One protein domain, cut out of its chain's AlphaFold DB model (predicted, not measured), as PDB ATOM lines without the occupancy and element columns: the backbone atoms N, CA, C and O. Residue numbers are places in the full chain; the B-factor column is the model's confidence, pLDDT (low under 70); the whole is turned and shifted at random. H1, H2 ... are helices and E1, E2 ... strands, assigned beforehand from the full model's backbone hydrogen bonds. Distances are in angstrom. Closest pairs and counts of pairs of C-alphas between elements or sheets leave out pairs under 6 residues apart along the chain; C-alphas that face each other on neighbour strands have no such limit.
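This is residues 22 to 71 and 110 to 129 of the 272 residues of an uncharacterized protein of Mesorhizobium sp. LNHC252B00 (UniProt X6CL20). A two-stranded hairpin of E1 and E2 reaches out from a loose group of four helices and makes one end of the longest axis. Among the helices, H2 lies nearest the middle, H1 crosses it steeply, and H4 lies at the end far from the hairpin, with the short H3 beside its first residues. The printed part has 70 residues, with four named helices and two named strands in the order H1, E1, E2, H2, H3, H4; the sheet has the order E1 - E2, antiparallel, and the class is mixed, helices and strands. The whole is loose, with a radius of gyration of the C-alphas of 13.9 A, and its C-alphas span 41 by 30 by 19 A.

H1 is residues 24 to 33, 14.4 A from first to last C-alpha, and begins at C-alpha 24 at (186.633, 172.353, 230.970). E1 is residues 38 to 44, 18.0 A long, and E2 is residues 47 to 53, 17.7 A long, with C-alpha 47 at (202.845, 185.273, 207.683). H2 is residues 57 to 64, 10.6 A, and H3 is residues 67 to 70, 5.2 A. H4 is residues 116 to 129, 19.9 A, and ends at C-alpha 129 at (184.484, 174.874, 239.223).

H1 and H2 touch, the C-alphas of His 28 and Tyr 57 being the closest at 5.9 A. They run opposite ways at a steep tilt of 68 degrees, only just short of about perpendicular. E1 and E2 form a hairpin, antiparallel at 146 degrees between their directions. N 40 and O 51 are within hydrogen-bond range at 2.8 A, as are N 49 and O 42 at 3.0 A. E2 is apart from H1, and both strands are apart from H3 and H4. H2 and H4 are close but not clearly touching, the closest C-alphas being those of Leu 64 and Asn 122, 7.6 A apart; they run opposite ways at a shallow tilt of 34.9 degrees, only just short of steep. H3 and H4 only just touch, with 3 pairs of C-alphas within 8 A, the closest those of Ala 70 and Trp 116 at 5.2 A; H4 does so with residues 116 to 119 alone. In H1, H2 and H4 every O i to N i+4 pair is within hydrogen-bond range; H3 is too short for such a pair, and its 1 pair of O i to N i+3 is within range.

The two C-alphas farthest apart are those of Glu 46 and Asn 128, 42.9 A. Residues 72 to 109 are not printed, and C-alphas 71 and 110 are 4.8 A apart across the cut. Of the links that are printed whole, H1 to E1, E1 to E2, E2 to H2 and H2 to H3 are tight. Mean pLDDT of the printed part is 81.5; it is under 70 at residues 22 to 23, 43 to 47 and 129.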
ATOM      1  N   SER A  22     180.370 168.685 233.548       51.72
ATOM      2  CA  SER A  22     181.507 168.876 232.623       51.72
ATOM      3  C   SER A  22     182.400 170.058 233.010       51.72
ATOM      4  O   SER A  22     182.145 171.211 232.669       51.72
ATOM      5  N   ALA A  23     183.495 169.781 233.714       68.44
ATOM      6  CA  ALA A  23     184.584 170.738 233.884       68.44
ATOM      7  C   ALA A  23     185.364 170.866 232.562       68.44
ATOM      8  O   ALA A  23     185.663 169.855 231.936       68.44
ATOM      9  N   VAL A  24     185.800 172.074 232.176       77.44
ATOM     10  CA  VAL A  24     186.633 172.353 230.970       77.44
ATOM     11  C   VAL A  24     187.783 171.349 230.780       77.44
ATOM     12  O   VAL A  24     188.166 171.016 229.663       77.44
ATOM     13  N   ARG A  25     188.333 170.842 231.890       74.25
ATOM     14  CA  ARG A  25     189.384 169.820 231.904       74.25
ATOM     15  C   ARG A  25     188.935 168.491 231.284       74.25
ATOM     16  O   ARG A  25     189.733 167.891 230.581       74.25
ATOM     17  N   GLN A  26     187.718 168.025 231.561       76.62
ATOM     18  CA  GLN A  26     187.189 166.776 231.001       76.62
ATOM     19  C   GLN A  26     187.019 166.890 229.488       76.62
ATOM     20  O   GLN A  26     187.521 166.033 228.776       76.62
ATOM     21  N   VAL A  27     186.444 167.999 229.007       82.12
ATOM     22  CA  VAL A  27     186.323 168.285 227.567       82.12
ATOM     23  C   VAL A  27     187.699 168.301 226.894       82.12
ATOM     24  O   VAL A  27     187.888 167.699 225.847       82.12
ATOM     25  N   HIS A  28     188.691 168.943 227.517       83.50
ATOM     26  CA  HIS A  28     190.061 168.956 227.001       83.50
ATOM     27  C   HIS A  28     190.712 167.562 226.951       83.50
ATOM     28  O   HIS A  28     191.412 167.266 225.987       83.50
ATOM     29  N   VAL A  29     190.522 166.733 227.984       81.56
ATOM     30  CA  VAL A  29     191.055 165.359 228.009       81.56
ATOM     31  C   VAL A  29     190.390 164.524 226.919       81.56
ATOM     32  O   VAL A  29     191.102 163.948 226.109       81.56
ATOM     33  N   TRP A  30     189.061 164.567 226.824       83.94
ATOM     34  CA  TRP A  30     188.307 163.843 225.802       83.94
ATOM     35  C   TRP A  30     188.717 164.234 224.377       83.94
ATOM     36  O   TRP A  30     189.066 163.364 223.589       83.94
ATOM     37  N   LEU A  31     188.799 165.538 224.062       85.06
ATOM     38  CA  LEU A  31     189.239 166.003 222.735       85.06
ATOM     39  C   LEU A  31     190.622 165.460 222.350       85.06
ATOM     40  O   LEU A  31     190.920 165.286 221.173       85.06
ATOM     41  N   ARG A  32     191.493 165.245 223.337       82.56
ATOM     42  CA  ARG A  32     192.838 164.729 223.108       82.56
ATOM     43  C   ARG A  32     192.872 163.206 223.022       82.56
ATOM     44  O   ARG A  32     193.656 162.705 222.223       82.56
ATOM     45  N   ASP A  33     192.046 162.511 223.799       82.19
ATOM     46  CA  ASP A  33     191.899 161.053 223.736       82.19
ATOM     47  C   ASP A  33     191.313 160.624 222.378       82.19
ATOM     48  O   ASP A  33     191.816 159.683 221.772       82.19
ATOM     49  N   GLU A  34     190.361 161.391 221.838       85.56
ATOM     50  CA  GLU A  34     189.798 161.206 220.487       85.56
ATOM     51  C   GLU A  34     190.695 161.758 219.359       85.56
ATOM     52  O   GLU A  34     190.366 161.663 218.179       85.56
ATOM     53  N   GLY A  35     191.830 162.386 219.688       83.94
ATOM     54  CA  GLY A  35     192.760 162.928 218.691       83.94
ATOM     55  C   GLY A  35     192.225 164.116 217.875       83.94
ATOM     56  O   GLY A  35     192.769 164.429 216.815       83.94
ATOM     57  N   ILE A  36     191.194 164.815 218.359       85.81
ATOM     58  CA  ILE A  36     190.556 165.934 217.659       85.81
ATOM     59  C   ILE A  36     191.467 167.167 217.719       85.81
ATOM     60  O   ILE A  36     191.686 167.771 218.774       85.81
ATOM     61  N   ALA A  37     192.004 167.573 216.567       87.06
ATOM     62  CA  ALA A  37     192.829 168.770 216.445       87.06
ATOM     63  C   ALA A  37     191.973 170.044 216.358       87.06
ATOM     64  O   ALA A  37     190.935 170.069 215.701       87.06
ATOM     65  N   LEU A  38     192.444 171.134 216.976       84.81
ATOM     66  CA  LEU A  38     191.831 172.460 216.854       84.81
ATOM     67  C   LEU A  38     192.713 173.400 216.018       84.81
ATOM     68  O   LEU A  38     193.946 173.300 216.074       84.81
ATOM     69  N   PRO A  39     192.107 174.349 215.280       86.50
ATOM     70  CA  PRO A  39     192.855 175.337 214.522       86.50
ATOM     71  C   PRO A  39     193.509 176.343 215.474       86.50
ATOM     72  O   PRO A  39     192.849 177.006 216.279       86.50
ATOM     73  N   VAL A  40     194.827 176.485 215.368       80.81
ATOM     74  CA  VAL A  40     195.623 177.442 216.135       80.81
ATOM     75  C   VAL A  40     196.256 178.435 215.173       80.81
ATOM     76  O   VAL A  40     196.868 178.058 214.174       80.81
ATOM     77  N   LYS A  41     196.128 179.726 215.490       78.31
ATOM     78  CA  LYS A  41     196.836 180.787 214.769       78.31
ATOM     79  C   LYS A  41     198.325 180.681 215.098       78.31
ATOM     80  O   LYS A  41     198.711 180.885 216.246       78.31
ATOM     81  N   SER A  42     199.130 180.340 214.101       73.94
ATOM     82  CA  SER A  42     200.585 180.347 214.173       73.94
ATOM     83  C   SER A  42     201.101 181.590 213.458       73.94
ATOM     84  O   SER A  42     200.630 181.933 212.373       73.94
ATOM     85  N   HIS A  43     202.048 182.276 214.083       68.31
ATOM     86  CA  HIS A  43     202.826 183.314 213.425       68.31
ATOM     87  C   HIS A  43     204.145 182.675 213.019       68.31
ATOM     88  O   HIS A  43     204.873 182.211 213.896       68.31
ATOM     89  N   ASP A  44     204.403 182.610 211.719       66.69
ATOM     90  CA  ASP A  44     205.732 182.308 211.198       66.69
ATOM     91  C   ASP A  44     206.322 183.571 210.558       66.69
ATOM     92  O   ASP A  44     205.595 184.545 210.328       66.69
ATOM     93  N   LEU A  45     207.627 183.564 210.285       60.94
ATOM     94  CA  LEU A  45     208.359 184.693 209.692       60.94
ATOM     95  C   LEU A  45     207.756 185.160 208.351       60.94
ATOM     96  O   LEU A  45     207.902 186.324 207.989       60.94
ATOM     97  N   GLU A  46     207.010 184.290 207.666       61.59
ATOM     98  CA  GLU A  46     206.401 184.526 206.348       61.59
ATOM     99  C   GLU A  46     204.885 184.808 206.384       61.59
ATOM    100  O   GLU A  46     204.275 185.044 205.342       61.59
ATOM    101  N   GLY A  47     204.244 184.840 207.563       62.66
ATOM    102  CA  GLY A  47     202.845 185.273 207.683       62.66
ATOM    103  C   GLY A  47     201.986 184.531 208.711       62.66
ATOM    104  O   GLY A  47     202.465 183.843 209.615       62.66
ATOM    105  N   ARG A  48     200.661 184.722 208.607       71.25
ATOM    106  CA  ARG A  48     199.665 184.067 209.478       71.25
ATOM    107  C   ARG A  48     199.277 182.716 208.886       71.25
ATOM    108  O   ARG A  48     198.535 182.673 207.910       71.25
ATOM    109  N   LEU A  49     199.704 181.629 209.524       78.19
ATOM    110  CA  LEU A  49     199.326 180.268 209.147       78.19
ATOM    111  C   LEU A  49     198.344 179.683 210.167       78.19
ATOM    112  O   LEU A  49     198.464 179.899 211.376       78.19
ATOM    113  N   ILE A  50     197.352 178.932 209.685       81.69
ATOM    114  CA  ILE A  50     196.455 178.153 210.544       81.69
ATOM    115  C   ILE A  50     197.044 176.749 210.657       81.69
ATOM    116  O   ILE A  50     197.051 175.997 209.687       81.69
ATOM    117  N   ALA A  51     197.539 176.401 211.843       84.19
ATOM    118  CA  ALA A  51     198.064 175.072 212.131       84.19
ATOM    119  C   ALA A  51     197.040 174.262 212.933       84.19
ATOM    120  O   ALA A  51     196.520 174.740 213.942       84.19
ATOM    121  N   TRP A  52     196.790 173.020 212.524       86.12
ATOM    122  CA  TRP A  52     195.958 172.079 213.270       86.12
ATOM    123  C   TRP A  52     196.822 171.361 214.299       86.12
ATOM    124  O   TRP A  52     197.762 170.649 213.953       86.12
ATOM    125  N   LYS A  53     196.550 171.603 215.580       84.38
ATOM    126  CA  LYS A  53     197.319 171.027 216.688       84.38
ATOM    127  C   LYS A  53     196.367 170.458 217.727       84.38
ATOM    128  O   LYS A  53     195.238 170.929 217.870       84.38
ATOM    129  N   LEU A  54     196.845 169.472 218.485       83.88
ATOM    130  CA  LEU A  54     196.096 168.977 219.635       83.88
ATOM    131  C   LEU A  54     195.785 170.138 220.591       83.88
ATOM    132  O   LEU A  54     196.670 170.964 220.857       83.88
ATOM    133  N   PRO A  55     194.552 170.205 221.115       83.62
ATOM    134  CA  PRO A  55     194.108 171.331 221.906       83.62
ATOM    135  C   PRO A  55     194.953 171.497 223.167       83.62
ATOM    136  O   PRO A  55     195.378 170.531 223.804       83.62
ATOM    137  N   LEU A  56     195.173 172.761 223.520       82.81
ATOM    138  CA  LEU A  56     195.637 173.171 224.837       82.81
ATOM    139  C   LEU A  56     194.420 173.532 225.684       82.81
ATOM    140  O   LEU A  56     193.429 174.055 225.165       82.81
ATOM    141  N   TYR A  57     194.519 173.348 226.998       82.12
ATOM    142  CA  TYR A  57     193.451 173.737 227.924       82.12
ATOM    143  C   TYR A  57     193.011 175.199 227.746       82.12
ATOM    144  O   TYR A  57     191.821 175.496 227.796       82.12
ATOM    145  N   SER A  58     193.954 176.115 227.497       83.06
ATOM    146  CA  SER A  58     193.657 177.531 227.245       83.06
ATOM    147  C   SER A  58     192.799 177.739 225.996       83.06
ATOM    148  O   SER A  58     191.885 178.559 226.023       83.06
ATOM    149  N   THR A  59     193.053 176.988 224.924       84.94
ATOM    150  CA  THR A  59     192.268 177.040 223.686       84.94
ATOM    151  C   THR A  59     190.840 176.570 223.940       84.94
ATOM    152  O   THR A  59     189.903 177.292 223.615       84.94
ATOM    153  N   VAL A  60     190.672 175.420 224.600       85.88
ATOM    154  CA  VAL A  60     189.345 174.869 224.939       85.88
ATOM    155  C   VAL A  60     188.581 175.821 225.859       85.88
ATOM    156  O   VAL A  60     187.422 176.136 225.609       85.88
ATOM    157  N   HIS A  61     189.246 176.354 226.886       85.75
ATOM    158  CA  HIS A  61     188.655 177.352 227.772       85.75
ATOM    159  C   HIS A  61     188.215 178.600 226.996       85.75
ATOM    160  O   HIS A  61     187.116 179.099 227.207       85.75
ATOM    161  N   ASN A  62     189.040 179.113 226.080       85.88
ATOM    162  CA  ASN A  62     188.690 180.288 225.283       85.88
ATOM    163  C   ASN A  62     187.481 180.045 224.377       85.88
ATOM    164  O   ASN A  62     186.657 180.947 224.260       85.88
ATOM    165  N   VAL A  63     187.362 178.857 223.780       86.69
ATOM    166  CA  VAL A  63     186.189 178.466 222.983       86.69
ATOM    167  C   VAL A  63     184.937 178.458 223.861       86.69
ATOM    168  O   VAL A  63     183.981 179.169 223.569       86.69
ATOM    169  N   LEU A  64     184.979 177.763 225.001       86.06
ATOM    170  CA  LEU A  64     183.826 177.617 225.897       86.06
ATOM    171  C   LEU A  64     183.413 178.914 226.613       86.06
ATOM    172  O   LEU A  64     182.271 179.039 227.040       86.06
ATOM    173  N   THR A  65     184.310 179.889 226.780       86.19
ATOM    174  CA  THR A  65     183.994 181.201 227.387       86.19
ATOM    175  C   THR A  65     183.691 182.283 226.339       86.19
ATOM    176  O   THR A  65     183.518 183.453 226.697       86.19
ATOM    177  N   ASN A  66     183.686 181.967 225.040       87.50
ATOM    178  CA  ASN A  66     183.449 182.963 224.000       87.50
ATOM    179  C   ASN A  66     181.962 182.992 223.584       87.50
ATOM    180  O   ASN A  66     181.495 182.023 222.992       87.50
ATOM    181  N   PRO A  67     181.236 184.105 223.817       88.00
ATOM    182  CA  PRO A  67     179.804 184.217 223.505       88.00
ATOM    183  C   PRO A  67     179.484 184.122 222.005       88.00
ATOM    184  O   PRO A  67     178.346 183.846 221.646       88.00
ATOM    185  N   VAL A  68     180.482 184.274 221.125       89.06
ATOM    186  CA  VAL A  68     180.311 184.095 219.672       89.06
ATOM    187  C   VAL A  68     179.822 182.686 219.329       89.06
ATOM    188  O   VAL A  68     179.043 182.531 218.399       89.06
ATOM    189  N   TYR A  69     180.214 181.657 220.083       87.19
ATOM    190  CA  TYR A  69     179.707 180.300 219.839       87.19
ATOM    191  C   TYR A  69     178.227 180.144 220.209       87.19
ATOM    192  O   TYR A  69     177.601 179.199 219.752       87.19
ATOM    193  N   ALA A  70     177.671 181.086 220.973       88.69
ATOM    194  CA  ALA A  70     176.273 181.125 221.378       88.69
ATOM    195  C   ALA A  70     175.421 182.098 220.539       88.69
ATOM    196  O   ALA A  70     174.391 182.569 221.008       88.69
ATOM    197  N   GLY A  71     175.900 182.488 219.350       87.38
ATOM    198  CA  GLY A  71     175.183 183.416 218.468       87.38
ATOM    199  C   GLY A  71     175.227 184.884 218.907       87.38
ATOM    200  O   GLY A  71     174.527 185.721 218.343       87.38
ATOM    201  N   HIS A 110     173.798 185.813 214.970       86.69
ATOM    202  CA  HIS A 110     174.122 184.761 214.017       86.69
ATOM    203  C   HIS A 110     173.771 183.401 214.610       86.69
ATOM    204  O   HIS A 110     173.615 183.266 215.824       86.69
ATOM    205  N   GLU A 111     173.672 182.387 213.753       88.38
ATOM    206  CA  GLU A 111     173.438 181.011 214.183       88.38
ATOM    207  C   GLU A 111     174.602 180.533 215.066       88.38
ATOM    208  O   GLU A 111     175.753 180.423 214.630       88.38
ATOM    209  N   GLY A 112     174.312 180.340 216.354       86.12
ATOM    210  CA  GLY A 112     175.257 179.811 217.327       86.12
ATOM    211  C   GLY A 112     175.397 178.297 217.200       86.12
ATOM    212  O   GLY A 112     174.441 177.604 216.884       86.12
ATOM    213  N   TYR A 113     176.582 177.780 217.522       85.81
ATOM    214  CA  TYR A 113     176.803 176.338 217.688       85.81
ATOM    215  C   TYR A 113     176.113 175.787 218.942       85.81
ATOM    216  O   TYR A 113     175.901 174.588 219.049       85.81
ATOM    217  N   ILE A 114     175.832 176.655 219.915       87.88
ATOM    218  CA  ILE A 114     175.084 176.339 221.131       87.88
ATOM    219  C   ILE A 114     174.034 177.416 221.363       87.88
ATOM    220  O   ILE A 114     174.202 178.566 220.949       87.88
ATOM    221  N   THR A 115     172.975 177.072 222.082       89.00
ATOM    222  CA  THR A 115     171.976 178.064 222.483       89.00
ATOM    223  C   THR A 115     172.522 178.985 223.578       89.00
ATOM    224  O   THR A 115     173.434 178.640 224.340       89.00
ATOM    225  N   TRP A 116     171.935 180.180 223.708       87.69
ATOM    226  CA  TRP A 116     172.316 181.121 224.764       87.69
ATOM    227  C   TRP A 116     172.131 180.534 226.175       87.69
ATOM    228  O   TRP A 116     172.972 180.735 227.055       87.69
ATOM    229  N   SER A 117     171.071 179.752 226.388       86.88
ATOM    230  CA  SER A 117     170.778 179.116 227.679       86.88
ATOM    231  C   SER A 117     171.797 178.026 228.041       86.88
ATOM    232  O   SER A 117     172.200 177.905 229.201       86.88
ATOM    233  N   GLU A 118     172.281 177.264 227.059       86.19
ATOM    234  CA  GLU A 118     173.376 176.306 227.247       86.19
ATOM    235  C   GLU A 118     174.698 177.006 227.544       86.19
ATOM    236  O   GLU A 118     175.447 176.563 228.418       86.19
ATOM    237  N   PHE A 119     174.975 178.130 226.878       86.81
ATOM    238  CA  PHE A 119     176.152 178.939 227.177       86.81
ATOM    239  C   PHE A 119     176.138 179.448 228.621       86.81
ATOM    240  O   PHE A 119     177.143 179.306 229.321       86.81
ATOM    241  N   GLU A 120     175.012 179.984 229.098       87.38
ATOM    242  CA  GLU A 120     174.862 180.443 230.484       87.38
ATOM    243  C   GLU A 120     175.047 179.301 231.489       87.38
ATOM    244  O   GLU A 120     175.794 179.449 232.462       87.38
ATOM    245  N   ARG A 121     174.456 178.131 231.222       85.81
ATOM    246  CA  ARG A 121     174.656 176.925 232.039       85.81
ATOM    247  C   ARG A 121     176.132 176.526 232.092       85.81
ATOM    248  O   ARG A 121     176.668 176.269 233.172       85.81
ATOM    249  N   ASN A 122     176.813 176.530 230.949       85.38
ATOM    250  CA  ASN A 122     178.240 176.226 230.866       85.38
ATOM    251  C   ASN A 122     179.074 177.245 231.656       85.38
ATOM    252  O   ASN A 122     179.970 176.845 232.401       85.38
ATOM    253  N   GLN A 123     178.757 178.544 231.581       85.31
ATOM    254  CA  GLN A 123     179.431 179.565 232.394       85.31
ATOM    255  C   GLN A 123     179.226 179.338 233.894       85.31
ATOM    256  O   GLN A 123     180.184 179.466 234.654       85.31
ATOM    257  N   GLN A 124     178.024 178.954 234.331       82.50
ATOM    258  CA  GLN A 124     177.758 178.640 235.738       82.50
ATOM    259  C   GLN A 124     178.569 177.431 236.212       82.50
ATOM    260  O   GLN A 124     179.196 177.482 237.270       82.50
ATOM    261  N   VAL A 125     178.633 176.361 235.413       81.38
ATOM    262  CA  VAL A 125     179.464 175.185 235.718       81.38
ATOM    263  C   VAL A 125     180.944 175.573 235.801       81.38
ATOM    264  O   VAL A 125     181.640 175.167 236.733       81.38
ATOM    265  N   ILE A 126     181.439 176.397 234.873       80.50
ATOM    266  CA  ILE A 126     182.821 176.896 234.886       80.50
ATOM    267  C   ILE A 126     183.085 177.749 236.134       80.50
ATOM    268  O   ILE A 126     184.102 177.541 236.796       80.50
ATOM    269  N   ALA A 127     182.177 178.662 236.482       77.12
ATOM    270  CA  ALA A 127     182.293 179.530 237.651       77.12
ATOM    271  C   ALA A 127     182.297 178.728 238.962       77.12
ATOM    272  O   ALA A 127     183.173 178.929 239.802       77.12
ATOM    273  N   ASN A 128     181.403 177.746 239.096       72.62
ATOM    274  CA  ASN A 128     181.345 176.854 240.257       72.62
ATOM    275  C   ASN A 128     182.626 176.010 240.394       72.62
ATOM    276  O   ASN A 128     183.134 175.793 241.499       72.62
ATOM    277  N   ASN A 129     183.212 175.597 239.266       67.56
ATOM    278  CA  ASN A 129     184.484 174.874 239.223       67.56
ATOM    279  C   ASN A 129     185.716 175.779 239.440       67.56
ATOM    280  O   ASN A 129     186.791 175.283 239.786       67.56
TER     281      ASN A 129